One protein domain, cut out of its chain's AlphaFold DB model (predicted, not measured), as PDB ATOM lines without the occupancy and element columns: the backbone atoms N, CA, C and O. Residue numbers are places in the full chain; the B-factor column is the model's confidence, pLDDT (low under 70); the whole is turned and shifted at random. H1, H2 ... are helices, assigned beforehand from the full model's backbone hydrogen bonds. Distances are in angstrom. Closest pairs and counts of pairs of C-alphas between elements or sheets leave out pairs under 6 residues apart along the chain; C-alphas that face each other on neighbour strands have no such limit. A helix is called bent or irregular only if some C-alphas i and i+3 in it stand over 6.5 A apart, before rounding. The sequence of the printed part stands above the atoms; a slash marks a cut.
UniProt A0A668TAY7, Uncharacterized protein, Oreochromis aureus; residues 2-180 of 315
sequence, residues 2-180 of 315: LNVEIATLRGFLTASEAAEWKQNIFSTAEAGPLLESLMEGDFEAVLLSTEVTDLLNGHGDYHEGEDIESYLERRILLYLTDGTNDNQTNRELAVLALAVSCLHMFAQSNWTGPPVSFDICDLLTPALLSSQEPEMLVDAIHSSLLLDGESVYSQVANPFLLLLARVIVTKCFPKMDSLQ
ATOM      1  N   LEU A   2     -34.773  57.073  11.263       84.38
ATOM      2  CA  LEU A   2     -33.688  57.636  12.069       84.38
ATOM      3  C   LEU A   2     -33.420  56.893  13.398       84.38
ATOM      4  O   LEU A   2     -32.271  56.618  13.715       84.38
ATOM      5  N   ASN A   3     -34.462  56.512  14.151       85.00
ATOM      6  CA  ASN A   3     -34.288  55.718  15.380       85.00
ATOM      7  C   ASN A   3     -33.600  54.368  15.105       85.00
ATOM      8  O   ASN A   3     -32.819  53.902  15.927       85.00
ATOM      9  N   VAL A   4     -33.859  53.774  13.932       87.19
ATOM     10  CA  VAL A   4     -33.194  52.547  13.472       87.19
ATOM     11  C   VAL A   4     -31.728  52.823  13.178       87.19
ATOM     12  O   VAL A   4     -30.874  52.125  13.702       87.19
ATOM     13  N   GLU A   5     -31.414  53.887  12.438       90.38
ATOM     14  CA  GLU A   5     -30.022  54.274  12.170       90.38
ATOM     15  C   GLU A   5     -29.229  54.538  13.460       90.38
ATOM     16  O   GLU A   5     -28.084  54.104  13.582       90.38
ATOM     17  N   ILE A   6     -29.845  55.208  14.440       89.88
ATOM     18  CA  ILE A   6     -29.246  55.512  15.746       89.88
ATOM     19  C   ILE A   6     -28.974  54.233  16.545       89.88
ATOM     20  O   ILE A   6     -27.867  54.071  17.063       89.88
ATOM     21  N   ALA A   7     -29.953  53.330  16.638       89.31
ATOM     22  CA  ALA A   7     -29.791  52.045  17.314       89.31
ATOM     23  C   ALA A   7     -28.693  51.206  16.646       89.31
ATOM     24  O   ALA A   7     -27.785  50.719  17.323       89.31
ATOM     25  N   THR A   8     -28.708  51.132  15.314       90.88
ATOM     26  CA  THR A   8     -27.713  50.397  14.529       90.88
ATOM     27  C   THR A   8     -26.308  50.969  14.709       90.88
ATOM     28  O   THR A   8     -25.368  50.215  14.940       90.88
ATOM     29  N   LEU A   9     -26.136  52.296  14.688       91.56
ATOM     30  CA  LEU A   9     -24.836  52.937  14.944       91.56
ATOM     31  C   LEU A   9     -24.288  52.653  16.341       91.56
ATOM     32  O   LEU A   9     -23.069  52.511  16.498       91.56
ATOM     33  N   ARG A  10     -25.188  52.600  17.331       89.25
ATOM     34  CA  ARG A  10     -24.874  52.289  18.726       89.25
ATOM     35  C   ARG A  10     -24.550  50.806  18.925       89.25
ATOM     36  O   ARG A  10     -23.753  50.481  19.800       89.25
ATOM     37  N   GLY A  11     -25.155  49.929  18.124       87.56
ATOM     38  CA  GLY A  11     -24.990  48.476  18.188       87.56
ATOM     39  C   GLY A  11     -25.779  47.799  19.313       87.56
ATOM     40  O   GLY A  11     -25.536  46.634  19.598       87.56
ATOM     41  N   PHE A  12     -26.683  48.518  19.985       85.69
ATOM     42  CA  PHE A  12     -27.597  47.954  20.982       85.69
ATOM     43  C   PHE A  12     -28.820  48.855  21.198       85.69
ATOM     44  O   PHE A  12     -28.765  50.075  21.002       85.69
ATOM     45  N   LEU A  13     -29.904  48.249  21.684       85.19
ATOM     46  CA  LEU A  13     -31.147  48.927  22.054       85.19
ATOM     47  C   LEU A  13     -31.137  49.312  23.538       85.19
ATOM     48  O   LEU A  13     -30.738  48.509  24.388       85.19
ATOM     49  N   THR A  14     -31.602  50.516  23.876       83.25
ATOM     50  CA  THR A  14     -31.891  50.848  25.282       83.25
ATOM     51  C   THR A  14     -33.102  50.061  25.796       83.25
ATOM     52  O   THR A  14     -33.878  49.489  25.030       83.25
ATOM     53  N   ALA A  15     -33.296  50.041  27.118       78.62
ATOM     54  CA  ALA A  15     -34.450  49.376  27.725       78.62
ATOM     55  C   ALA A  15     -35.785  49.975  27.243       78.62
ATOM     56  O   ALA A  15     -36.748  49.235  27.032       78.62
ATOM     57  N   SER A  16     -35.831  51.296  27.044       77.31
ATOM     58  CA  SER A  16     -36.990  51.997  26.481       77.31
ATOM     59  C   SER A  16     -37.210  51.674  24.998       77.31
ATOM     60  O   SER A  16     -38.334  51.370  24.598       77.31
ATOM     61  N   GLU A  17     -36.141  51.655  24.199       80.44
ATOM     62  CA  GLU A  17     -36.205  51.348  22.767       80.44
ATOM     63  C   GLU A  17     -36.619  49.894  22.522       80.44
ATOM     64  O   GLU A  17     -37.408  49.641  21.622       80.44
ATOM     65  N   ALA A  18     -36.163  48.930  23.329       79.38
ATOM     66  CA  ALA A  18     -36.422  47.505  23.100       79.38
ATOM     67  C   ALA A  18     -37.921  47.142  23.050       79.38
ATOM     68  O   ALA A  18     -38.318  46.243  22.302       79.38
ATOM     69  N   ALA A  19     -38.764  47.830  23.827       72.38
ATOM     70  CA  ALA A  19     -40.209  47.599  23.837       72.38
ATOM     71  C   ALA A  19     -40.893  48.144  22.569       72.38
ATOM     72  O   ALA A  19     -41.707  47.448  21.961       72.38
ATOM     73  N   GLU A  20     -40.532  49.361  22.152       72.25
ATOM     74  CA  GLU A  20     -41.050  49.992  20.930       72.25
ATOM     75  C   GLU A  20     -40.502  49.315  19.669       72.25
ATOM     76  O   GLU A  20     -41.215  49.133  18.684       72.25
ATOM     77  N   TRP A  21     -39.240  48.896  19.711       71.44
ATOM     78  CA  TRP A  21     -38.539  48.234  18.619       71.44
ATOM     79  C   TRP A  21     -39.212  46.924  18.235       71.44
ATOM     80  O   TRP A  21     -39.517  46.723  17.064       71.44
ATOM     81  N   LYS A  22     -39.544  46.079  19.220       67.81
ATOM     82  CA  LYS A  22     -40.281  44.834  18.968       67.81
ATOM     83  C   LYS A  22     -41.637  45.106  18.325       67.81
ATOM     84  O   LYS A  22     -41.995  44.423  17.380       67.81
ATOM     85  N   GLN A  23     -42.372  46.124  18.772       64.44
ATOM     86  CA  GLN A  23     -43.675  46.458  18.184       64.44
ATOM     87  C   GLN A  23     -43.563  46.986  16.744       64.44
ATOM     88  O   GLN A  23     -44.400  46.649  15.908       64.44
ATOM     89  N   ASN A  24     -42.523  47.768  16.444       65.38
ATOM     90  CA  ASN A  24     -42.311  48.360  15.123       65.38
ATOM     91  C   ASN A  24     -41.696  47.374  14.113       65.38
ATOM     92  O   ASN A  24     -42.089  47.396  12.948       65.38
ATOM     93  N   ILE A  25     -40.804  46.473  14.538       59.06
ATOM     94  CA  ILE A  25     -40.201  45.449  13.664       59.06
ATOM     95  C   ILE A  25     -41.248  44.497  13.087       59.06
ATOM     96  O   ILE A  25     -41.204  44.200  11.894       59.06
ATOM     97  N   PHE A  26     -42.246  44.086  13.879       51.62
ATOM     98  CA  PHE A  26     -43.336  43.238  13.374       51.62
ATOM     99  C   PHE A  26     -44.227  43.942  12.335       51.62
ATOM    100  O   PHE A  26     -45.005  43.276  11.654       51.62
ATOM    101  N   SER A  27     -44.124  45.270  12.190       54.16
ATOM    102  CA  SER A  27     -44.846  46.037  11.164       54.16
ATOM    103  C   SER A  27     -44.059  46.213   9.856       54.16
ATOM    104  O   SER A  27     -44.646  46.553   8.830       54.16
ATOM    105  N   THR A  28     -42.747  45.946   9.863       61.59
ATOM    106  CA  THR A  28     -41.864  46.040   8.691       61.59
ATOM    107  C   THR A  28     -41.594  44.645   8.127       61.59
ATOM    108  O   THR A  28     -40.728  43.934   8.628       61.59
ATOM    109  N   ALA A  29     -42.345  44.248   7.095       64.25
ATOM    110  CA  ALA A  29     -42.391  42.867   6.603       64.25
ATOM    111  C   ALA A  29     -41.026  42.288   6.162       64.25
ATOM    112  O   ALA A  29     -40.718  41.163   6.528       64.25
ATOM    113  N   GLU A  30     -40.211  43.051   5.423       69.94
ATOM    114  CA  GLU A  30     -38.940  42.561   4.841       69.94
ATOM    115  C   GLU A  30     -37.706  42.935   5.680       69.94
ATOM    116  O   GLU A  30     -36.797  42.136   5.871       69.94
ATOM    117  N   ALA A  31     -37.662  44.156   6.222       81.25
ATOM    118  CA  ALA A  31     -36.501  44.640   6.976       81.25
ATOM    119  C   ALA A  31     -36.481  44.172   8.437       81.25
ATOM    120  O   ALA A  31     -35.424  44.170   9.062       81.25
ATOM    121  N   GLY A  32     -37.641  43.814   8.992       84.50
ATOM    122  CA  GLY A  32     -37.794  43.480  10.405       84.50
ATOM    123  C   GLY A  32     -36.881  42.336  10.860       84.50
ATOM    124  O   GLY A  32     -36.057  42.567  11.746       84.50
ATOM    125  N   PRO A  33     -36.964  41.145  10.237       87.38
ATOM    126  CA  PRO A  33     -36.122  40.003  10.601       87.38
ATOM    127  C   PRO A  33     -34.623  40.295  10.450       87.38
ATOM    128  O   PRO A  33     -33.833  39.939  11.318       87.38
ATOM    129  N   LEU A  34     -34.230  41.015   9.392       90.31
ATOM    130  CA  LEU A  34     -32.830  41.388   9.155       90.31
ATOM    131  C   LEU A  34     -32.292  42.312  10.252       90.31
ATOM    132  O   LEU A  34     -31.166  42.147  10.716       90.31
ATOM    133  N   LEU A  35     -33.095  43.291  10.673       90.06
ATOM    134  CA  LEU A  35     -32.728  44.208  11.748       90.06
ATOM    135  C   LEU A  35     -32.690  43.509  13.109       90.06
ATOM    136  O   LEU A  35     -31.874  43.886  13.947       90.06
ATOM    137  N   GLU A  36     -33.540  42.508  13.339       89.94
ATOM    138  CA  GLU A  36     -33.498  41.689  14.553       89.94
ATOM    139  C   GLU A  36     -32.185  40.900  14.629       89.94
ATOM    140  O   GLU A  36     -31.419  41.117  15.571       89.94
ATOM    141  N   SER A  37     -31.851  40.119  13.597       91.69
ATOM    142  CA  SER A  37     -30.583  39.374  13.533       91.69
ATOM    143  C   SER A  37     -29.363  40.294  13.652       91.69
ATOM    144  O   SER A  37     -28.416  39.993  14.381       91.69
ATOM    145  N   LEU A  38     -29.405  41.469  13.010       92.62
ATOM    146  CA  LEU A  38     -28.349  42.476  13.116       92.62
ATOM    147  C   LEU A  38     -28.144  42.957  14.561       92.62
ATOM    148  O   LEU A  38     -27.004  43.114  14.997       92.62
ATOM    149  N   MET A  39     -29.228  43.215  15.301       90.56
ATOM    150  CA  MET A  39     -29.154  43.693  16.690       90.56
ATOM    151  C   MET A  39     -28.741  42.595  17.674       90.56
ATOM    152  O   MET A  39     -28.176  42.901  18.723       90.56
ATOM    153  N   GLU A  40     -28.986  41.330  17.341       91.06
ATOM    154  CA  GLU A  40     -28.487  40.177  18.099       91.06
ATOM    155  C   GLU A  40     -27.012  39.860  17.798       91.06
ATOM    156  O   GLU A  40     -26.374  39.108  18.538       91.06
ATOM    157  N   GLY A  41     -26.444  40.480  16.758       90.44
ATOM    158  CA  GLY A  41     -25.077  40.238  16.299       90.44
ATOM    159  C   GLY A  41     -24.933  38.980  15.440       90.44
ATOM    160  O   GLY A  41     -23.809  38.559  15.171       90.44
ATOM    161  N   ASP A  42     -26.045  38.392  14.991       91.12
ATOM    162  CA  ASP A  42     -26.059  37.281  14.040       91.12
ATOM    163  C   ASP A  42     -26.021  37.822  12.603       91.12
ATOM    164  O   ASP A  42     -27.005  37.844  11.858       91.12
ATOM    165  N   PHE A  43     -24.850  38.333  12.226       91.50
ATOM    166  CA  PHE A  43     -24.613  38.888  10.894       91.50
ATOM    167  C   PHE A  43     -24.662  37.817   9.797       91.50
ATOM    168  O   PHE A  43     -24.995  38.122   8.652       91.50
ATOM    169  N   GLU A  44     -24.355  36.566  10.151       89.56
ATOM    170  CA  GLU A  44     -24.465  35.417   9.255       89.56
ATOM    171  C   GLU A  44     -25.925  35.221   8.848       89.56
ATOM    172  O   GLU A  44     -26.215  35.240   7.653       89.56
ATOM    173  N   ALA A  45     -26.862  35.176   9.800       89.94
ATOM    174  CA  ALA A  45     -28.288  35.062   9.492       89.94
ATOM    175  C   ALA A  45     -28.815  36.189   8.584       89.94
ATOM    176  O   ALA A  45     -29.695  35.943   7.759       89.94
ATOM    177  N   VAL A  46     -28.263  37.407   8.679       91.06
ATOM    178  CA  VAL A  46     -28.614  38.504   7.758       91.06
ATOM    179  C   VAL A  46     -28.172  38.178   6.331       91.06
ATOM    180  O   VAL A  46     -28.971  38.313   5.404       91.06
ATOM    181  N   LEU A  47     -26.930  37.724   6.136       88.31
ATOM    182  CA  LEU A  47     -26.408  37.384   4.806       88.31
ATOM    183  C   LEU A  47     -27.056  36.128   4.208       88.31
ATOM    184  O   LEU A  47     -27.238  36.067   2.995       88.31
ATOM    185  N   LEU A  48     -27.410  35.150   5.048       87.56
ATOM    186  CA  LEU A  48     -28.080  33.908   4.640       87.56
ATOM    187  C   LEU A  48     -29.593  34.078   4.412       87.56
ATOM    188  O   LEU A  48     -30.256  33.123   4.004       87.56
ATOM    189  N   SER A  49     -30.155  35.249   4.716       89.06
ATOM    190  CA  SER A  49     -31.593  35.489   4.598       89.06
ATOM    191  C   SER A  49     -32.080  35.351   3.156       89.06
ATOM    192  O   SER A  49     -31.391  35.719   2.199       89.06
ATOM    193  N   THR A  50     -33.307  34.854   2.997       86.69
ATOM    194  CA  THR A  50     -33.947  34.696   1.686       86.69
ATOM    195  C   THR A  50     -33.971  36.010   0.913       86.69
ATOM    196  O   THR A  50     -33.599  36.048  -0.254       86.69
ATOM    197  N   GLU A  51     -34.266  37.107   1.600       85.50
ATOM    198  CA  GLU A  51     -34.355  38.458   1.065       85.50
ATOM    199  C   GLU A  51     -33.014  38.934   0.491       85.50
ATOM    200  O   GLU A  51     -32.966  39.451  -0.625       85.50
ATOM    201  N   VAL A  52     -31.909  38.730   1.221       87.00
ATOM    202  CA  VAL A  52     -30.565  39.112   0.754       87.00
ATOM    203  C   VAL A  52     -30.101  38.200  -0.377       87.00
ATOM    204  O   VAL A  52     -29.535  38.684  -1.363       87.00
ATOM    205  N   THR A  53     -30.361  36.894  -0.278       84.56
ATOM    206  CA  THR A  53     -29.999  35.958  -1.349       84.56
ATOM    207  C   THR A  53     -30.771  36.245  -2.636       84.56
ATOM    208  O   THR A  53     -30.159  36.263  -3.701       84.56
ATOM    209  N   ASP A  54     -32.064  36.563  -2.574       83.75
ATOM    210  CA  ASP A  54     -32.867  36.933  -3.742       83.75
ATOM    211  C   ASP A  54     -32.409  38.278  -4.331       83.75
ATOM    212  O   ASP A  54     -32.243  38.398  -5.555       83.75
ATOM    213  N   LEU A  55     -32.105  39.260  -3.468       86.19
ATOM    214  CA  LEU A  55     -31.556  40.569  -3.844       86.19
ATOM    215  C   LEU A  55     -30.271  40.435  -4.663       86.19
ATOM    216  O   LEU A  55     -30.116  41.149  -5.660       86.19
ATOM    217  N   LEU A  56     -29.373  39.524  -4.279       80.31
ATOM    218  CA  LEU A  56     -28.072  39.335  -4.928       80.31
ATOM    219  C   LEU A  56     -28.134  38.342  -6.103       80.31
ATOM    220  O   LEU A  56     -27.557  38.620  -7.152       80.31
ATOM    221  N   ASN A  57     -28.914  37.259  -6.002       75.75
ATOM    222  CA  ASN A  57     -28.967  36.184  -7.006       75.75
ATOM    223  C   ASN A  57     -29.903  36.482  -8.173       75.75
ATOM    224  O   ASN A  57     -29.480  36.404  -9.326       75.75
ATOM    225  N   GLY A  58     -31.137  36.920  -7.899       64.75
ATOM    226  CA  GLY A  58     -32.144  37.333  -8.896       64.75
ATOM    227  C   GLY A  58     -32.330  36.368 -10.059       64.75
ATOM    228  O   GLY A  58     -31.931  35.210 -10.015       64.75
ATOM    229  N   HIS A  59     -32.958  36.838 -11.134       55.97
ATOM    230  CA  HIS A  59     -33.316  35.987 -12.272       55.97
ATOM    231  C   HIS A  59     -32.191  35.835 -13.313       55.97
ATOM    232  O   HIS A  59     -32.439  35.953 -14.503       55.97
ATOM    233  N   GLY A  60     -30.955  35.557 -12.882       55.69
ATOM    234  CA  GLY A  60     -29.919  34.982 -13.759       55.69
ATOM    235  C   GLY A  60     -29.338  35.861 -14.880       55.69
ATOM    236  O   GLY A  60     -28.558  35.353 -15.679       55.69
ATOM    237  N   ASP A  61     -29.652  37.157 -14.941       59.09
ATOM    238  CA  ASP A  61     -29.127  38.067 -15.970       59.09
ATOM    239  C   ASP A  61     -27.707  38.555 -15.626       59.09
ATOM    240  O   ASP A  61     -27.517  39.684 -15.155       59.09
ATOM    241  N   TYR A  62     -26.697  37.702 -15.821       64.50
ATOM    242  CA  TYR A  62     -25.298  38.139 -15.894       64.50
ATOM    243  C   TYR A  62     -24.967  38.514 -17.342       64.50
ATOM    244  O   TYR A  62     -25.119  37.695 -18.250       64.50
ATOM    245  N   HIS A  63     -24.546  39.756 -17.577       66.31
ATOM    246  CA  HIS A  63     -24.144  40.192 -18.913       66.31
ATOM    247  C   HIS A  63     -22.667  39.848 -19.147       66.31
ATOM    248  O   HIS A  63     -21.811  40.166 -18.324       66.31
ATOM    249  N   GLU A  64     -22.349  39.207 -20.277       60.53
ATOM    250  CA  GLU A  64     -20.963  38.879 -20.636       60.53
ATOM    251  C   GLU A  64     -20.078  40.141 -20.628       60.53
ATOM    252  O   GLU A  64     -20.324  41.094 -21.368       60.53
ATOM    253  N   GLY A  65     -19.037  40.139 -19.786       66.12
ATOM    254  CA  GLY A  65     -18.082  41.244 -19.650       66.12
ATOM    255  C   GLY A  65     -18.489  42.366 -18.684       66.12
ATOM    256  O   GLY A  65     -17.789  43.378 -18.630       66.12
ATOM    257  N   GLU A  66     -19.584  42.220 -17.932       76.19
ATOM    258  CA  GLU A  66     -19.946  43.150 -16.854       76.19
ATOM    259  C   GLU A  66     -18.935  43.059 -15.695       76.19
ATOM    260  O   GLU A  66     -18.559  41.970 -15.266       76.19
ATOM    261  N   ASP A  67     -18.472  44.210 -15.199       83.31
ATOM    262  CA  ASP A  67     -17.630  44.278 -14.000       83.31
ATOM    263  C   ASP A  67     -18.444  43.932 -12.743       83.31
ATOM    264  O   ASP A  67     -19.620  44.296 -12.632       83.31
ATOM    265  N   ILE A  68     -17.809  43.277 -11.766       85.12
ATOM    266  CA  ILE A  68     -18.474  42.793 -10.550       85.12
ATOM    267  C   ILE A  68     -19.146  43.923  -9.762       85.12
ATOM    268  O   ILE A  68     -20.258  43.745  -9.262       85.12
ATOM    269  N   GLU A  69     -18.539  45.114  -9.690       89.06
ATOM    270  CA  GLU A  69     -19.168  46.235  -8.995       89.06
ATOM    271  C   GLU A  69     -20.409  46.734  -9.738       89.06
ATOM    272  O   GLU A  69     -21.372  47.146  -9.094       89.06
ATOM    273  N   SER A  70     -20.382  46.713 -11.074       89.38
ATOM    274  CA  SER A  70     -21.513  47.135 -11.914       89.38
ATOM    275  C   SER A  70     -22.682  46.160 -11.795       89.38
ATOM    276  O   SER A  70     -23.828  46.593 -11.655       89.38
ATOM    277  N   TYR A  71     -22.386  44.856 -11.754       87.00
ATOM    278  CA  TYR A  71     -23.377  43.823 -11.465       87.00
ATOM    279  C   TYR A  71     -24.036  44.080 -10.105       87.00
ATOM    280  O   TYR A  71     -25.253  44.263 -10.035       87.00
ATOM    281  N   LEU A  72     -23.244  44.173  -9.029       88.94
ATOM    282  CA  LEU A  72     -23.762  44.389  -7.672       88.94
ATOM    283  C   LEU A  72     -24.577  45.685  -7.568       88.94
ATOM    284  O   LEU A  72     -25.671  45.680  -7.001       88.94
ATOM    285  N   GLU A  73     -24.082  46.778  -8.152       91.62
ATOM    286  CA  GLU A  73     -24.780  48.064  -8.186       91.62
ATOM    287  C   GLU A  73     -26.148  47.919  -8.853       91.62
ATOM    288  O   GLU A  73     -27.167  48.281  -8.263       91.62
ATOM    289  N   ARG A  74     -26.201  47.325 -10.048       89.56
ATOM    290  CA  ARG A  74     -27.454  47.095 -10.773       89.56
ATOM    291  C   ARG A  74     -28.437  46.271  -9.946       89.56
ATOM    292  O   ARG A  74     -29.616  46.614  -9.900       89.56
ATOM    293  N   ARG A  75     -27.970  45.217  -9.271       87.69
ATOM    294  CA  ARG A  75     -28.816  44.351  -8.436       87.69
ATOM    295  C   ARG A  75     -29.432  45.087  -7.255       87.69
ATOM    296  O   ARG A  75     -30.646  45.015  -7.062       87.69
ATOM    297  N   ILE A  76     -28.624  45.851  -6.527       91.00
ATOM    298  CA  ILE A  76     -29.096  46.646  -5.390       91.00
ATOM    299  C   ILE A  76     -30.058  47.743  -5.867       91.00
ATOM    300  O   ILE A  76     -31.098  47.965  -5.250       91.00
ATOM    301  N   LEU A  77     -29.761  48.405  -6.988       90.94
ATOM    302  CA  LEU A  77     -30.629  49.443  -7.548       90.94
ATOM    303  C   LEU A  77     -31.972  48.895  -8.042       90.94
ATOM    304  O   LEU A  77     -33.002  49.543  -7.838       90.94
ATOM    305  N   LEU A  78     -31.985  47.711  -8.660       89.31
ATOM    306  CA  LEU A  78     -33.225  47.030  -9.034       89.31
ATOM    307  C   LEU A  78     -34.066  46.744  -7.792       89.31
ATOM    308  O   LEU A  78     -35.216  47.162  -7.748       89.31
ATOM    309  N   TYR A  79     -33.479  46.162  -6.745       88.88
ATOM    310  CA  TYR A  79     -34.188  45.921  -5.486       88.88
ATOM    311  C   TYR A  79     -34.777  47.207  -4.884       88.88
ATOM    312  O   TYR A  79     -35.960  47.262  -4.552       88.88
ATOM    313  N   LEU A  80     -33.991  48.289  -4.821       88.56
ATOM    314  CA  LEU A  80     -34.446  49.584  -4.299       88.56
ATOM    315  C   LEU A  80     -35.586  50.209  -5.122       88.56
ATOM    316  O   LEU A  80     -36.364  50.995  -4.583       88.56
ATOM    317  N   THR A  81     -35.706  49.870  -6.410       86.38
ATOM    318  CA  THR A  81     -36.725  50.427  -7.319       86.38
ATOM    319  C   THR A  81     -37.916  49.498  -7.570       86.38
ATOM    320  O   THR A  81     -38.970  49.969  -7.994       86.38
ATOM    321  N   ASP A  82     -37.810  48.212  -7.233       77.50
ATOM    322  CA  ASP A  82     -38.831  47.185  -7.475       77.50
ATOM    323  C   ASP A  82     -39.985  47.217  -6.452       77.50
ATOM    324  O   ASP A  82     -39.951  46.563  -5.414       77.50
ATOM    325  N   GLY A  83     -40.977  48.091  -6.656       69.00
ATOM    326  CA  GLY A  83     -42.195  48.118  -5.833       69.00
ATOM    327  C   GLY A  83     -42.790  49.507  -5.601       69.00
ATOM    328  O   GLY A  83     -42.290  50.513  -6.099       69.00
ATOM    329  N   THR A  84     -43.872  49.575  -4.819       62.69
ATOM    330  CA  THR A  84     -44.542  50.834  -4.443       62.69
ATOM    331  C   THR A  84     -43.727  51.640  -3.418       62.69
ATOM    332  O   THR A  84     -42.915  51.084  -2.672       62.69
ATOM    333  N   ASN A  85     -43.960  52.959  -3.355       62.28
ATOM    334  CA  ASN A  85     -43.236  53.885  -2.467       62.28
ATOM    335  C   ASN A  85     -43.313  53.497  -0.976       62.28
ATOM    336  O   ASN A  85     -42.347  53.700  -0.250       62.28
ATOM    337  N   ASP A  86     -44.417  52.887  -0.528       61.66
ATOM    338  CA  ASP A  86     -44.599  52.476   0.874       61.66
ATOM    339  C   ASP A  86     -43.586  51.400   1.315       61.66
ATOM    340  O   ASP A  86     -43.233  51.322   2.491       61.66
ATOM    341  N   ASN A  87     -43.036  50.625   0.370       75.19
ATOM    342  CA  ASN A  87     -42.001  49.625   0.642       75.19
ATOM    343  C   ASN A  87     -40.574  50.165   0.466       75.19
ATOM    344  O   ASN A  87     -39.618  49.440   0.735       75.19
ATOM    345  N   GLN A  88     -40.385  51.405   0.003       83.62
ATOM    346  CA  GLN A  88     -39.045  51.941  -0.268       83.62
ATOM    347  C   GLN A  88     -38.214  52.050   1.017       83.62
ATOM    348  O   GLN A  88     -37.075  51.596   1.065       83.62
ATOM    349  N   THR A  89     -38.806  52.570   2.095       85.12
ATOM    350  CA  THR A  89     -38.133  52.694   3.398       85.12
ATOM    351  C   THR A  89     -37.691  51.336   3.952       85.12
ATOM    352  O   THR A  89     -36.594  51.230   4.493       85.12
ATOM    353  N   ASN A  90     -38.509  50.289   3.800       86.19
ATOM    354  CA  ASN A  90     -38.142  48.939   4.237       86.19
ATOM    355  C   ASN A  90     -36.956  48.401   3.432       86.19
ATOM    356  O   ASN A  90     -36.011  47.869   4.003       86.19
ATOM    357  N   ARG A  91     -36.954  48.611   2.117       88.19
ATOM    358  CA  ARG A  91     -35.865  48.161   1.247       88.19
ATOM    359  C   ARG A  91     -34.555  48.892   1.530       88.19
ATOM    360  O   ARG A  91     -33.512  48.250   1.620       88.19
ATOM    361  N   GLU A  92     -34.606  50.200   1.775       91.38
ATOM    362  CA  GLU A  92     -33.442  50.974   2.230       91.38
ATOM    363  C   GLU A  92     -32.901  50.458   3.576       91.38
ATOM    364  O   GLU A  92     -31.689  50.327   3.742       91.38
ATOM    365  N   LEU A  93     -33.776  50.097   4.524       90.81
ATOM    366  CA  LEU A  93     -33.365  49.501   5.802       90.81
ATOM    367  C   LEU A  93     -32.765  48.097   5.647       90.81
ATOM    368  O   LEU A  93     -31.805  47.778   6.346       90.81
ATOM    369  N   ALA A  94     -33.284  47.277   4.733       91.44
ATOM    370  CA  ALA A  94     -32.707  45.972   4.415       91.44
ATOM    371  C   ALA A  94     -31.296  46.117   3.817       91.44
ATOM    372  O   ALA A  94     -30.362  45.444   4.250       91.44
ATOM    373  N   VAL A  95     -31.110  47.063   2.888       93.38
ATOM    374  CA  VAL A  95     -29.795  47.376   2.299       93.38
ATOM    375  C   VAL A  95     -28.833  47.958   3.345       93.38
ATOM    376  O   VAL A  95     -27.646  47.627   3.335       93.38
ATOM    377  N   LEU A  96     -29.328  48.768   4.288       93.88
ATOM    378  CA  LEU A  96     -28.544  49.217   5.442       93.88
ATOM    379  C   LEU A  96     -28.096  48.027   6.301       93.88
ATOM    380  O   LEU A  96     -26.912  47.928   6.617       93.88
ATOM    381  N   ALA A  97     -29.013  47.124   6.666       94.06
ATOM    382  CA  ALA A  97     -28.696  45.944   7.471       94.06
ATOM    383  C   ALA A  97     -27.655  45.049   6.783       94.06
ATOM    384  O   ALA A  97     -26.712  44.592   7.435       94.06
ATOM    385  N   LEU A  98     -27.769  44.883   5.462       94.19
ATOM    386  CA  LEU A  98     -26.787  44.191   4.632       94.19
ATOM    387  C   LEU A  98     -25.411  44.865   4.699       94.19
ATOM    388  O   LEU A  98     -24.427  44.213   5.042       94.19
ATOM    389  N   ALA A  99     -25.324  46.174   4.437       95.69
ATOM    390  CA  ALA A  99     -24.052  46.900   4.472       95.69
ATOM    391  C   ALA A  99     -23.370  46.819   5.842       95.69
ATOM    392  O   ALA A  99     -22.166  46.576   5.930       95.69
ATOM    393  N   VAL A 100     -24.142  47.003   6.914       96.50
ATOM    394  CA  VAL A 100     -23.642  46.950   8.290       96.50
ATOM    395  C   VAL A 100     -23.142  45.546   8.636       96.50
ATOM    396  O   VAL A 100     -22.033  45.410   9.158       96.50
ATOM    397  N   SER A 101     -23.898  44.508   8.275       95.00
ATOM    398  CA  SER A 101     -23.502  43.107   8.483       95.00
ATOM    399  C   SER A 101     -22.228  42.763   7.716       95.00
ATOM    400  O   SER A 101     -21.316  42.169   8.288       95.00
ATOM    401  N   CYS A 102     -22.098  43.220   6.464       94.69
ATOM    402  CA  CYS A 102     -20.882  43.039   5.675       94.69
ATOM    403  C   CYS A 102     -19.652  43.651   6.354       94.69
ATOM    404  O   CYS A 102     -18.612  43.001   6.450       94.69
ATOM    405  N   LEU A 103     -19.762  44.885   6.859       96.31
ATOM    406  CA  LEU A 103     -18.651  45.552   7.545       96.31
ATOM    407  C   LEU A 103     -18.279  44.846   8.854       96.31
ATOM    408  O   LEU A 103     -17.091  44.657   9.123       96.31
ATOM    409  N   HIS A 104     -19.268  44.427   9.647       95.06
ATOM    410  CA  HIS A 104     -19.012  43.696  10.886       95.06
ATOM    411  C   HIS A 104     -18.394  42.323  10.633       95.06
ATOM    412  O   HIS A 104     -17.392  41.999  11.266       95.06
ATOM    413  N   MET A 105     -18.908  41.548   9.679       92.81
ATOM    414  CA  MET A 105     -18.335  40.244   9.338       92.81
ATOM    415  C   MET A 105     -16.948  40.353   8.715       92.81
ATOM    416  O   MET A 105     -16.089  39.511   8.981       92.81
ATOM    417  N   PHE A 106     -16.694  41.397   7.924       94.50
ATOM    418  CA  PHE A 106     -15.360  41.665   7.403       94.50
ATOM    419  C   PHE A 106     -14.383  41.971   8.543       94.50
ATOM    420  O   PHE A 106     -13.295  41.390   8.604       94.50
ATOM    421  N   ALA A 107     -14.798  42.818   9.491       95.12
ATOM    422  CA  ALA A 107     -14.015  43.115  10.683       95.12
ATOM    423  C   ALA A 107     -13.778  41.857  11.546       95.12
ATOM    424  O   ALA A 107     -12.668  41.612  12.030       95.12
ATOM    425  N   GLN A 108     -14.809  41.024  11.685       93.31
ATOM    426  CA  GLN A 108     -14.761  39.767  12.420       93.31
ATOM    427  C   GLN A 108     -13.793  38.765  11.790       93.31
ATOM    428  O   GLN A 108     -12.984  38.170  12.498       93.31
ATOM    429  N   SER A 109     -13.827  38.632  10.465       91.69
ATOM    430  CA  SER A 109     -12.981  37.696   9.717       91.69
ATOM    431  C   SER A 109     -11.491  38.031   9.812       91.69
ATOM    432  O   SER A 109     -10.664  37.127   9.751       91.69
ATOM    433  N   ASN A 110     -11.145  39.315   9.959       93.19
ATOM    434  CA  ASN A 110      -9.764  39.788   9.834       93.19
ATOM    435  C   ASN A 110      -9.123  40.239  11.161       93.19
ATOM    436  O   ASN A 110      -7.910  40.104  11.309       93.19
ATOM    437  N   TRP A 111      -9.894  40.748  12.136       94.00
ATOM    438  CA  TRP A 111      -9.330  41.320  13.374       94.00
ATOM    439  C   TRP A 111      -9.872  40.723  14.671       94.00
ATOM    440  O   TRP A 111      -9.085  40.478  15.585       94.00
ATOM    441  N   THR A 112     -11.189  40.537  14.807       91.94
ATOM    442  CA  THR A 112     -11.770  40.199  16.124       91.94
ATOM    443  C   THR A 112     -11.994  38.704  16.332       91.94
ATOM    444  O   THR A 112     -11.933  38.239  17.469       91.94
ATOM    445  N   GLY A 113     -12.243  37.952  15.258       86.81
ATOM    446  CA  GLY A 113     -12.721  36.572  15.327       86.81
ATOM    447  C   GLY A 113     -14.130  36.445  15.932       86.81
ATOM    448  O   GLY A 113     -14.681  37.434  16.427       86.81
ATOM    449  N   PRO A 114     -14.725  35.233  15.913       86.94
ATOM    450  CA  PRO A 114     -14.207  33.992  15.318       86.94
ATOM    451  C   PRO A 114     -14.219  34.014  13.774       86.94
ATOM    452  O   PRO A 114     -14.954  34.816  13.197       86.94
ATOM    453  N   PRO A 115     -13.432  33.149  13.098       76.25
ATOM    454  CA  PRO A 115     -13.432  33.064  11.639       76.25
ATOM    455  C   PRO A 115     -14.828  32.725  11.117       76.25
ATOM    456  O   PRO A 115     -15.509  31.870  11.683       76.25
ATOM    457  N   VAL A 116     -15.236  33.383  10.035       77.56
ATOM    458  CA  VAL A 116     -16.502  33.080   9.359       77.56
ATOM    459  C   VAL A 116     -16.396  31.707   8.698       77.56
ATOM    460  O   VAL A 116     -15.384  31.393   8.073       77.56
ATOM    461  N   SER A 117     -17.415  30.871   8.901       64.56
ATOM    462  CA  SER A 117     -17.345  29.431   8.629       64.56
ATOM    463  C   SER A 117     -17.799  29.004   7.225       64.56
ATOM    464  O   SER A 117     -17.607  27.844   6.864       64.56
ATOM    465  N   PHE A 118     -18.349  29.921   6.427       65.88
ATOM    466  CA  PHE A 118     -18.873  29.659   5.084       65.88
ATOM    467  C   PHE A 118     -18.229  30.581   4.043       65.88
ATOM    468  O   PHE A 118     -17.903  31.733   4.341       65.88
ATOM    469  N   ASP A 119     -18.037  30.065   2.824       65.31
ATOM    470  CA  ASP A 119     -17.570  30.867   1.698       65.31
ATOM    471  C   ASP A 119     -18.728  31.741   1.206       65.31
ATOM    472  O   ASP A 119     -19.749  31.277   0.698       65.31
ATOM    473  N   ILE A 120     -18.599  33.039   1.443       64.62
ATOM    474  CA  ILE A 120     -19.639  34.028   1.162       64.62
ATOM    475  C   ILE A 120     -19.846  34.173  -0.351       64.62
ATOM    476  O   ILE A 120     -20.956  34.479  -0.796       64.62
ATOM    477  N   CYS A 121     -18.806  33.900  -1.147       61.38
ATOM    478  CA  CYS A 121     -18.905  33.885  -2.601       61.38
ATOM    479  C   CYS A 121     -19.818  32.747  -3.078       61.38
ATOM    480  O   CYS A 121     -20.663  32.989  -3.943       61.38
ATOM    481  N   ASP A 122     -19.716  31.562  -2.460       62.22
ATOM    482  CA  ASP A 122     -20.515  30.368  -2.794       62.22
ATOM    483  C   ASP A 122     -22.019  30.568  -2.587       62.22
ATOM    484  O   ASP A 122     -22.849  29.969  -3.276       62.22
ATOM    485  N   LEU A 123     -22.382  31.433  -1.646       59.03
ATOM    486  CA  LEU A 123     -23.764  31.649  -1.251       59.03
ATOM    487  C   LEU A 123     -24.445  32.790  -2.022       59.03
ATOM    488  O   LEU A 123     -25.633  32.706  -2.345       59.03
ATOM    489  N   LEU A 124     -23.712  33.873  -2.291       57.97
ATOM    490  CA  LEU A 124     -24.331  35.137  -2.691       57.97
ATOM    491  C   LEU A 124     -24.388  35.360  -4.200       57.97
ATOM    492  O   LEU A 124     -25.012  36.332  -4.619       57.97
ATOM    493  N   THR A 125     -23.750  34.509  -5.019       62.28
ATOM    494  CA  THR A 125     -23.901  34.619  -6.480       62.28
ATOM    495  C   THR A 125     -23.569  33.337  -7.267       62.28
ATOM    496  O   THR A 125     -22.558  33.284  -7.972       62.28
ATOM    497  N   PRO A 126     -24.448  32.311  -7.287       62.59
ATOM    498  CA  PRO A 126     -24.311  31.172  -8.199       62.59
ATOM    499  C   PRO A 126     -24.186  31.598  -9.668       62.59
ATOM    500  O   PRO A 126     -23.521  30.922 -10.443       62.59
ATOM    501  N   ALA A 127     -24.769  32.747 -10.036       60.81
ATOM    502  CA  ALA A 127     -24.636  33.338 -11.366       60.81
ATOM    503  C   ALA A 127     -23.204  33.818 -11.691       60.81
ATOM    504  O   ALA A 127     -22.784  33.719 -12.844       60.81
ATOM    505  N   LEU A 128     -22.434  34.315 -10.710       61.84
ATOM    506  CA  LEU A 128     -21.022  34.677 -10.928       61.84
ATOM    507  C   LEU A 128     -20.148  33.421 -11.001       61.84
ATOM    508  O   LEU A 128     -19.310  33.307 -11.891       61.84
ATOM    509  N   LEU A 129     -20.408  32.449 -10.122       61.53
ATOM    510  CA  LEU A 129     -19.672  31.180 -10.060       61.53
ATOM    511  C   LEU A 129     -19.909  30.287 -11.282       61.53
ATOM    512  O   LEU A 129     -19.019  29.545 -11.685       61.53
ATOM    513  N   SER A 130     -21.092  30.352 -11.903       59.69
ATOM    514  CA  SER A 130     -21.355  29.650 -13.165       59.69
ATOM    515  C   SER A 130     -20.656  30.284 -14.366       59.69
ATOM    516  O   SER A 130     -20.538  29.637 -15.406       59.69
ATOM    517  N   SER A 131     -20.243  31.549 -14.246       59.50
ATOM    518  CA  SER A 131     -19.760  32.360 -15.368       59.50
ATOM    519  C   SER A 131     -18.235  32.504 -15.397       59.50
ATOM    520  O   SER A 131     -17.683  32.811 -16.453       59.50
ATOM    521  N   GLN A 132     -17.543  32.295 -14.270       63.09
ATOM    522  CA  GLN A 132     -16.092  32.473 -14.144       63.09
ATOM    523  C   GLN A 132     -15.441  31.371 -13.300       63.09
ATOM    524  O   GLN A 132     -16.063  30.801 -12.407       63.09
ATOM    525  N   GLU A 133     -14.163  31.087 -13.567       67.94
ATOM    526  CA  GLU A 133     -13.355  30.231 -12.693       67.94
ATOM    527  C   GLU A 133     -13.141  30.909 -11.320       67.94
ATOM    528  O   GLU A 133     -12.976  32.131 -11.273       67.94
ATOM    529  N   PRO A 134     -13.098  30.154 -10.203       71.19
ATOM    530  CA  PRO A 134     -13.007  30.727  -8.854       71.19
ATOM    531  C   PRO A 134     -11.809  31.664  -8.647       71.19
ATOM    532  O   PRO A 134     -11.935  32.696  -7.994       71.19
ATOM    533  N   GLU A 135     -10.655  31.338  -9.236       74.69
ATOM    534  CA  GLU A 135      -9.440  32.161  -9.142       74.69
ATOM    535  C   GLU A 135      -9.619  33.521  -9.837       74.69
ATOM    536  O   GLU A 135      -9.262  34.556  -9.281       74.69
ATOM    537  N   MET A 136     -10.272  33.537 -11.004       77.62
ATOM    538  CA  MET A 136     -10.557  34.764 -11.756       77.62
ATOM    539  C   MET A 136     -11.507  35.700 -11.001       77.62
ATOM    540  O   MET A 136     -11.369  36.920 -11.094       77.62
ATOM    541  N   LEU A 137     -12.458  35.142 -10.245       79.06
ATOM    542  CA  LEU A 137     -13.383  35.920  -9.421       79.06
ATOM    543  C   LEU A 137     -12.657  36.597  -8.251       79.06
ATOM    544  O   LEU A 137     -12.894  37.773  -7.973       79.06
ATOM    545  N   VAL A 138     -11.756  35.873  -7.581       81.88
ATOM    546  CA  VAL A 138     -10.925  36.435  -6.505       81.88
ATOM    547  C   VAL A 138     -10.053  37.563  -7.054       81.88
ATOM    548  O   VAL A 138     -10.059  38.662  -6.494       81.88
ATOM    549  N   ASP A 139      -9.385  37.348  -8.187       84.94
ATOM    550  CA  ASP A 139      -8.573  38.380  -8.838       84.94
ATOM    551  C   ASP A 139      -9.404  39.603  -9.248       84.94
ATOM    552  O   ASP A 139      -8.957  40.742  -9.067       84.94
ATOM    553  N   ALA A 140     -10.630  39.401  -9.742       86.75
ATOM    554  CA  ALA A 140     -11.556  40.487 -10.052       86.75
ATOM    555  C   ALA A 140     -11.927  41.290  -8.794       86.75
ATOM    556  O   ALA A 140     -11.826  42.514  -8.810       86.75
ATOM    557  N   ILE A 141     -12.264  40.626  -7.681       88.75
ATOM    558  CA  ILE A 141     -12.580  41.288  -6.403       88.75
ATOM    559  C   ILE A 141     -11.383  42.107  -5.899       88.75
ATOM    560  O   ILE A 141     -11.538  43.273  -5.523       88.75
ATOM    561  N   HIS A 142     -10.184  41.520  -5.907       89.31
ATOM    562  CA  HIS A 142      -8.956  42.213  -5.517       89.31
ATOM    563  C   HIS A 142      -8.667  43.413  -6.429       89.31
ATOM    564  O   HIS A 142      -8.265  44.471  -5.940       89.31
ATOM    565  N   SER A 143      -8.921  43.274  -7.733       91.12
ATOM    566  CA  SER A 143      -8.753  44.349  -8.714       91.12
ATOM    567  C   SER A 143      -9.754  45.485  -8.500       91.12
ATOM    568  O   SER A 143      -9.371  46.649  -8.584       91.12
ATOM    569  N   SER A 144     -11.009  45.179  -8.163       91.81
ATOM    570  CA  SER A 144     -12.021  46.194  -7.848       91.81
ATOM    571  C   SER A 144     -11.674  46.971  -6.575       91.81
ATOM    572  O   SER A 144     -11.893  48.180  -6.501       91.81
ATOM    573  N   LEU A 145     -11.080  46.313  -5.573       94.12
ATOM    574  CA  LEU A 145     -10.635  46.956  -4.332       94.12
ATOM    575  C   LEU A 145      -9.315  47.738  -4.463       94.12
ATOM    576  O   LEU A 145      -8.952  48.449  -3.532       94.12
ATOM    577  N   LEU A 146      -8.618  47.669  -5.599       94.56
ATOM    578  CA  LEU A 146      -7.410  48.460  -5.836       94.56
ATOM    579  C   LEU A 146      -7.741  49.958  -5.833       94.56
ATOM    580  O   LEU A 146      -8.619  50.419  -6.567       94.56
ATOM    581  N   LEU A 147      -7.003  50.733  -5.039       94.50
ATOM    582  CA  LEU A 147      -7.146  52.188  -4.965       94.50
ATOM    583  C   LEU A 147      -5.786  52.862  -5.089       94.50
ATOM    584  O   LEU A 147      -4.822  52.449  -4.461       94.50
ATOM    585  N   ASP A 148      -5.708  53.924  -5.892       92.81
ATOM    586  CA  ASP A 148      -4.498  54.749  -6.044       92.81
ATOM    587  C   ASP A 148      -3.219  53.973  -6.437       92.81
ATOM    588  O   ASP A 148      -2.109  54.418  -6.167       92.81
ATOM    589  N   GLY A 149      -3.372  52.833  -7.122       89.94
ATOM    590  CA  GLY A 149      -2.259  51.954  -7.502       89.94
ATOM    591  C   GLY A 149      -1.868  50.932  -6.430       89.94
ATOM    592  O   GLY A 149      -0.996  50.106  -6.684       89.94
ATOM    593  N   GLU A 150      -2.530  50.954  -5.275       89.75
ATOM    594  CA  GLU A 150      -2.280  50.067  -4.143       89.75
ATOM    595  C   GLU A 150      -3.249  48.883  -4.162       89.75
ATOM    596  O   GLU A 150      -4.472  49.049  -4.130       89.75
ATOM    597  N   SER A 151      -2.697  47.672  -4.198       92.12
ATOM    598  CA  SER A 151      -3.465  46.441  -4.031       92.12
ATOM    599  C   SER A 151      -3.803  46.202  -2.562       92.12
ATOM    600  O   SER A 151      -2.998  46.497  -1.675       92.12
ATOM    601  N   VAL A 152      -4.949  45.579  -2.303       93.44
ATOM    602  CA  VAL A 152      -5.287  45.112  -0.955       93.44
ATOM    603  C   VAL A 152      -4.368  43.980  -0.494       93.44
ATOM    604  O   VAL A 152      -3.859  43.193  -1.296       93.44
ATOM    605  N   TYR A 153      -4.188  43.875   0.821       91.94
ATOM    606  CA  TYR A 153      -3.412  42.824   1.465       91.94
ATOM    607  C   TYR A 153      -3.868  41.421   1.036       91.94
ATOM    608  O   TYR A 153      -5.039  41.068   1.158       91.94
ATOM    609  N   SER A 154      -2.933  40.595   0.563       87.94
ATOM    610  CA  SER A 154      -3.242  39.310  -0.083       87.94
ATOM    611  C   SER A 154      -3.810  38.237   0.849       87.94
ATOM    612  O   SER A 154      -4.402  37.279   0.367       87.94
ATOM    613  N   GLN A 155      -3.640  38.371   2.168       89.75
ATOM    614  CA  GLN A 155      -4.179  37.420   3.152       89.75
ATOM    615  C   GLN A 155      -5.483  37.909   3.794       89.75
ATOM    616  O   GLN A 155      -5.879  37.397   4.840       89.75
ATOM    617  N   VAL A 156      -6.132  38.918   3.205       90.75
ATOM    618  CA  VAL A 156      -7.436  39.385   3.670       90.75
ATOM    619  C   VAL A 156      -8.476  38.269   3.530       90.75
ATOM    620  O   VAL A 156      -8.625  37.655   2.474       90.75
ATOM    621  N   ALA A 157      -9.209  38.000   4.604       89.94
ATOM    622  CA  ALA A 157     -10.320  37.064   4.586       89.94
ATOM    623  C   ALA A 157     -11.588  37.764   4.073       89.94
ATOM    624  O   ALA A 157     -11.900  38.883   4.493       89.94
ATOM    625  N   ASN A 158     -12.341  37.084   3.205       88.38
ATOM    626  CA  ASN A 158     -13.639  37.528   2.685       88.38
ATOM    627  C   ASN A 158     -13.639  38.949   2.065       88.38
ATOM    628  O   ASN A 158     -14.467  39.780   2.453       88.38
ATOM    629  N   PRO A 159     -12.762  39.266   1.085       90.88
ATOM    630  CA  PRO A 159     -12.704  40.599   0.468       90.88
ATOM    631  C   PRO A 159     -14.017  41.012  -0.219       90.88
ATOM    632  O   PRO A 159     -14.328  42.201  -0.299       90.88
ATOM    633  N   PHE A 160     -14.834  40.039  -0.640       90.06
ATOM    634  CA  PHE A 160     -16.158  40.281  -1.211       90.06
ATOM    635  C   PHE A 160     -17.080  41.082  -0.278       90.06
ATOM    636  O   PHE A 160     -17.805  41.958  -0.742       90.06
ATOM    637  N   LEU A 161     -17.018  40.855   1.040       92.69
ATOM    638  CA  LEU A 161     -17.826  41.606   2.009       92.69
ATOM    639  C   LEU A 161     -17.526  43.103   1.968       92.69
ATOM    640  O   LEU A 161     -18.437  43.934   1.994       92.69
ATOM    641  N   LEU A 162     -16.241  43.445   1.886       94.94
ATOM    642  CA  LEU A 162     -15.811  44.833   1.805       94.94
ATOM    643  C   LEU A 162     -16.219  45.456   0.465       94.94
ATOM    644  O   LEU A 162     -16.652  46.609   0.439       94.94
ATOM    645  N   LEU A 163     -16.130  44.692  -0.629       94.12
ATOM    646  CA  LEU A 163     -16.572  45.121  -1.956       94.12
ATOM    647  C   LEU A 163     -18.081  45.394  -1.996       94.12
ATOM    648  O   LEU A 163     -18.510  46.446  -2.469       94.12
ATOM    649  N   LEU A 164     -18.891  44.490  -1.447       93.12
ATOM    650  CA  LEU A 164     -20.338  44.661  -1.369       93.12
ATOM    651  C   LEU A 164     -20.700  45.898  -0.535       93.12
ATOM    652  O   LEU A 164     -21.484  46.740  -0.977       93.12
ATOM    653  N   ALA A 165     -20.065  46.070   0.630       95.88
ATOM    654  CA  ALA A 165     -20.253  47.264   1.447       95.88
ATOM    655  C   ALA A 165     -19.857  48.545   0.689       95.88
ATOM    656  O   ALA A 165     -20.612  49.519   0.716       95.88
ATOM    657  N   ARG A 166     -18.729  48.539  -0.040       95.44
ATOM    658  CA  ARG A 166     -18.296  49.657  -0.896       95.44
ATOM    659  C   ARG A 166     -19.377  50.037  -1.896       95.44
ATOM    660  O   ARG A 166     -19.727  51.215  -1.971       95.44
ATOM    661  N   VAL A 167     -19.896  49.078  -2.660       94.88
ATOM    662  CA  VAL A 167     -20.921  49.336  -3.684       94.88
ATOM    663  C   VAL A 167     -22.162  49.974  -3.055       94.88
ATOM    664  O   VAL A 167     -22.657  50.983  -3.566       94.88
ATOM    665  N   ILE A 168     -22.610  49.466  -1.903       95.25
ATOM    666  CA  ILE A 168     -23.768  50.020  -1.192       95.25
ATOM    667  C   ILE A 168     -23.502  51.463  -0.736       95.25
ATOM    668  O   ILE A 168     -24.268  52.373  -1.064       95.25
ATOM    669  N   VAL A 169     -22.406  51.697  -0.005       94.19
ATOM    670  CA  VAL A 169     -22.149  52.991   0.654       94.19
ATOM    671  C   VAL A 169     -21.607  54.078  -0.280       94.19
ATOM    672  O   VAL A 169     -21.616  55.250   0.096       94.19
ATOM    673  N   THR A 170     -21.132  53.721  -1.478       91.75
ATOM    674  CA  THR A 170     -20.581  54.686  -2.450       91.75
ATOM    675  C   THR A 170     -21.463  54.868  -3.681       91.75
ATOM    676  O   THR A 170     -21.770  56.009  -4.025       91.75
ATOM    677  N   LYS A 171     -21.902  53.778  -4.324       91.31
ATOM    678  CA  LYS A 171     -22.646  53.838  -5.591       91.31
ATOM    679  C   LYS A 171     -24.156  53.883  -5.389       91.31
ATOM    680  O   LYS A 171     -24.841  54.655  -6.051       91.31
ATOM    681  N   CYS A 172     -24.671  53.119  -4.424       90.25
ATOM    682  CA  CYS A 172     -26.114  53.046  -4.163       90.25
ATOM    683  C   CYS A 172     -26.606  54.144  -3.204       90.25
ATOM    684  O   CYS A 172     -27.778  54.513  -3.247       90.25
ATOM    685  N   PHE A 173     -25.716  54.707  -2.375       87.69
ATOM    686  CA  PHE A 173     -26.028  55.776  -1.415       87.69
ATOM    687  C   PHE A 173     -26.891  56.923  -1.983       87.69
ATOM    688  O   PHE A 173     -27.883  57.263  -1.343       87.69
ATOM    689  N   PRO A 174     -26.611  57.499  -3.173       87.56
ATOM    690  CA  PRO A 174     -27.400  58.607  -3.726       87.56
ATOM    691  C   PRO A 174     -28.861  58.273  -4.063       87.56
ATOM    692  O   PRO A 174     -29.585  59.149  -4.528       87.56
ATOM    693  N   LYS A 175     -29.278  57.010  -3.932       86.50
ATOM    694  CA  LYS A 175     -30.661  56.557  -4.134       86.50
ATOM    695  C   LYS A 175     -31.400  56.283  -2.826       86.50
ATOM    696  O   LYS A 175     -32.589  55.992  -2.874       86.50
ATOM    697  N   MET A 176     -30.715  56.381  -1.688       86.88
ATOM    698  CA  MET A 176     -31.255  56.119  -0.353       86.88
ATOM    699  C   MET A 176     -31.364  57.429   0.435       86.88
ATOM    700  O   MET A 176     -30.725  57.606   1.473       86.88
ATOM    701  N   ASP A 177     -32.151  58.375  -0.087       83.81
ATOM    702  CA  ASP A 177     -32.275  59.736   0.462       83.81
ATOM    703  C   ASP A 177     -32.849  59.764   1.888       83.81
ATOM    704  O   ASP A 177     -32.686  60.750   2.614       83.81
ATOM    705  N   SER A 178     -33.520  58.692   2.308       87.69
ATOM    706  CA  SER A 178     -34.139  58.609   3.628       87.69
ATOM    707  C   SER A 178     -33.124  58.285   4.742       87.69
ATOM    708  O   SER A 178     -33.397  58.581   5.910       87.69
ATOM    709  N   LEU A 179     -31.955  57.722   4.397       89.19
ATOM    710  CA  LEU A 179     -30.884  57.341   5.328       89.19
ATOM    711  C   LEU A 179     -29.901  58.496   5.568       89.19
ATOM    712  O   LEU A 179     -28.945  58.711   4.818       89.19
ATOM    713  N   GLN A 180     -30.112  59.240   6.651       90.62
ATOM    714  CA  GLN A 180     -29.336  60.450   6.942       90.62
ATOM    715  C   GLN A 180     -27.950  60.158   7.526       90.62
ATOM    716  O   GLN A 180     -27.021  60.947   7.344       90.62
TER     717      GLN A 180
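AT A GLANCE: This is residues 2 to 180 of the 315 residues of an uncharacterized protein of Oreochromis aureus (UniProt A0A668TAY7). One long helix, H7, runs through the middle of a rounded body of helices, with H3 and H4 packed on one side of it and H11 on the opposite side. H6 folds back from the start of H7 and packs on H11; H2 lies at one end of the body, beyond H3, and H10 at the other. The printed part has 179 residues with eleven named helices, H1 to H11 in order, and no named strand; the class is all helix. It is compact, with a radius of gyration of the C-alphas of 16.5 A, and spans 49 by 38 by 29 A.

IN THESE COORDINATES: Find C-alpha 85 at (-43.236, 53.885, -2.467); from there H7 runs 39.0 A to C-alpha 112 at (-11.770, 40.199, 16.124). It is only just irregular, with C-alphas 109 and 112 7.0 A apart. Before it come H1, residues 2 to 10, H2, 15 to 25, H3, 31 to 40, H4, 43 to 47, H5, 50 to 57, and H6, 68 to 81, 20.0 A long. After it come H8, 120 to 124, H9, 126 to 129, H10, 134 to 144, and H11, 159 to 175, 24.5 A long, ending at C-alpha 175 (-30.661, 56.557, -4.134). H11 has a kink of 29 degrees near residue 169 and is only just irregular, with C-alphas 171 and 174 7.0 A apart.

HOW THE PARTS SIT: Start at H7, whose residues 95 to 106 touch H11 at a shallow tilt of 30 degrees, opposite ways; the closest C-alphas, of Ala 99 and Ala 165, are 4.9 A apart. Residues 90 to 101 of H7 touch H3, closest at Ala 94 and Ala 31, 4.8 A between C-alphas. H4 touches H7 at Phe 43 and Ser 101, C-alphas 5.0 A apart. H6 and H7 form a hairpin, as do H2 and H3. H6 touches H11 at a steep tilt of 46 degrees, with the C-alphas of Glu 73 and Val 167 closest at 6.1 A. H5 touches H6 and H8; H10 touches H11 at Ile 141 and Phe 160, C-alphas 6.4 A apart. H9 touches no helix, and H1 is near H7. Every O i to N i+4 pair is within hydrogen-bond range in H1, H3, H4, H5, H6, H8 and H10, against 4 of 7 in H2, 21 of 24 in H7 and 10 of 13 in H11; H9 is too short for one.

THE WHOLE: The farthest C-alphas, of Ser 16 and Glu 64, are 51.5 A apart. The printed part has no cut; the link from H10 to H11, residues 145 to 158, is long. Look for pLDDT under 70 at residues 22 to 30, 58 to 65, 83 to 86 and 117 to 133; the mean of the printed part is 82.7.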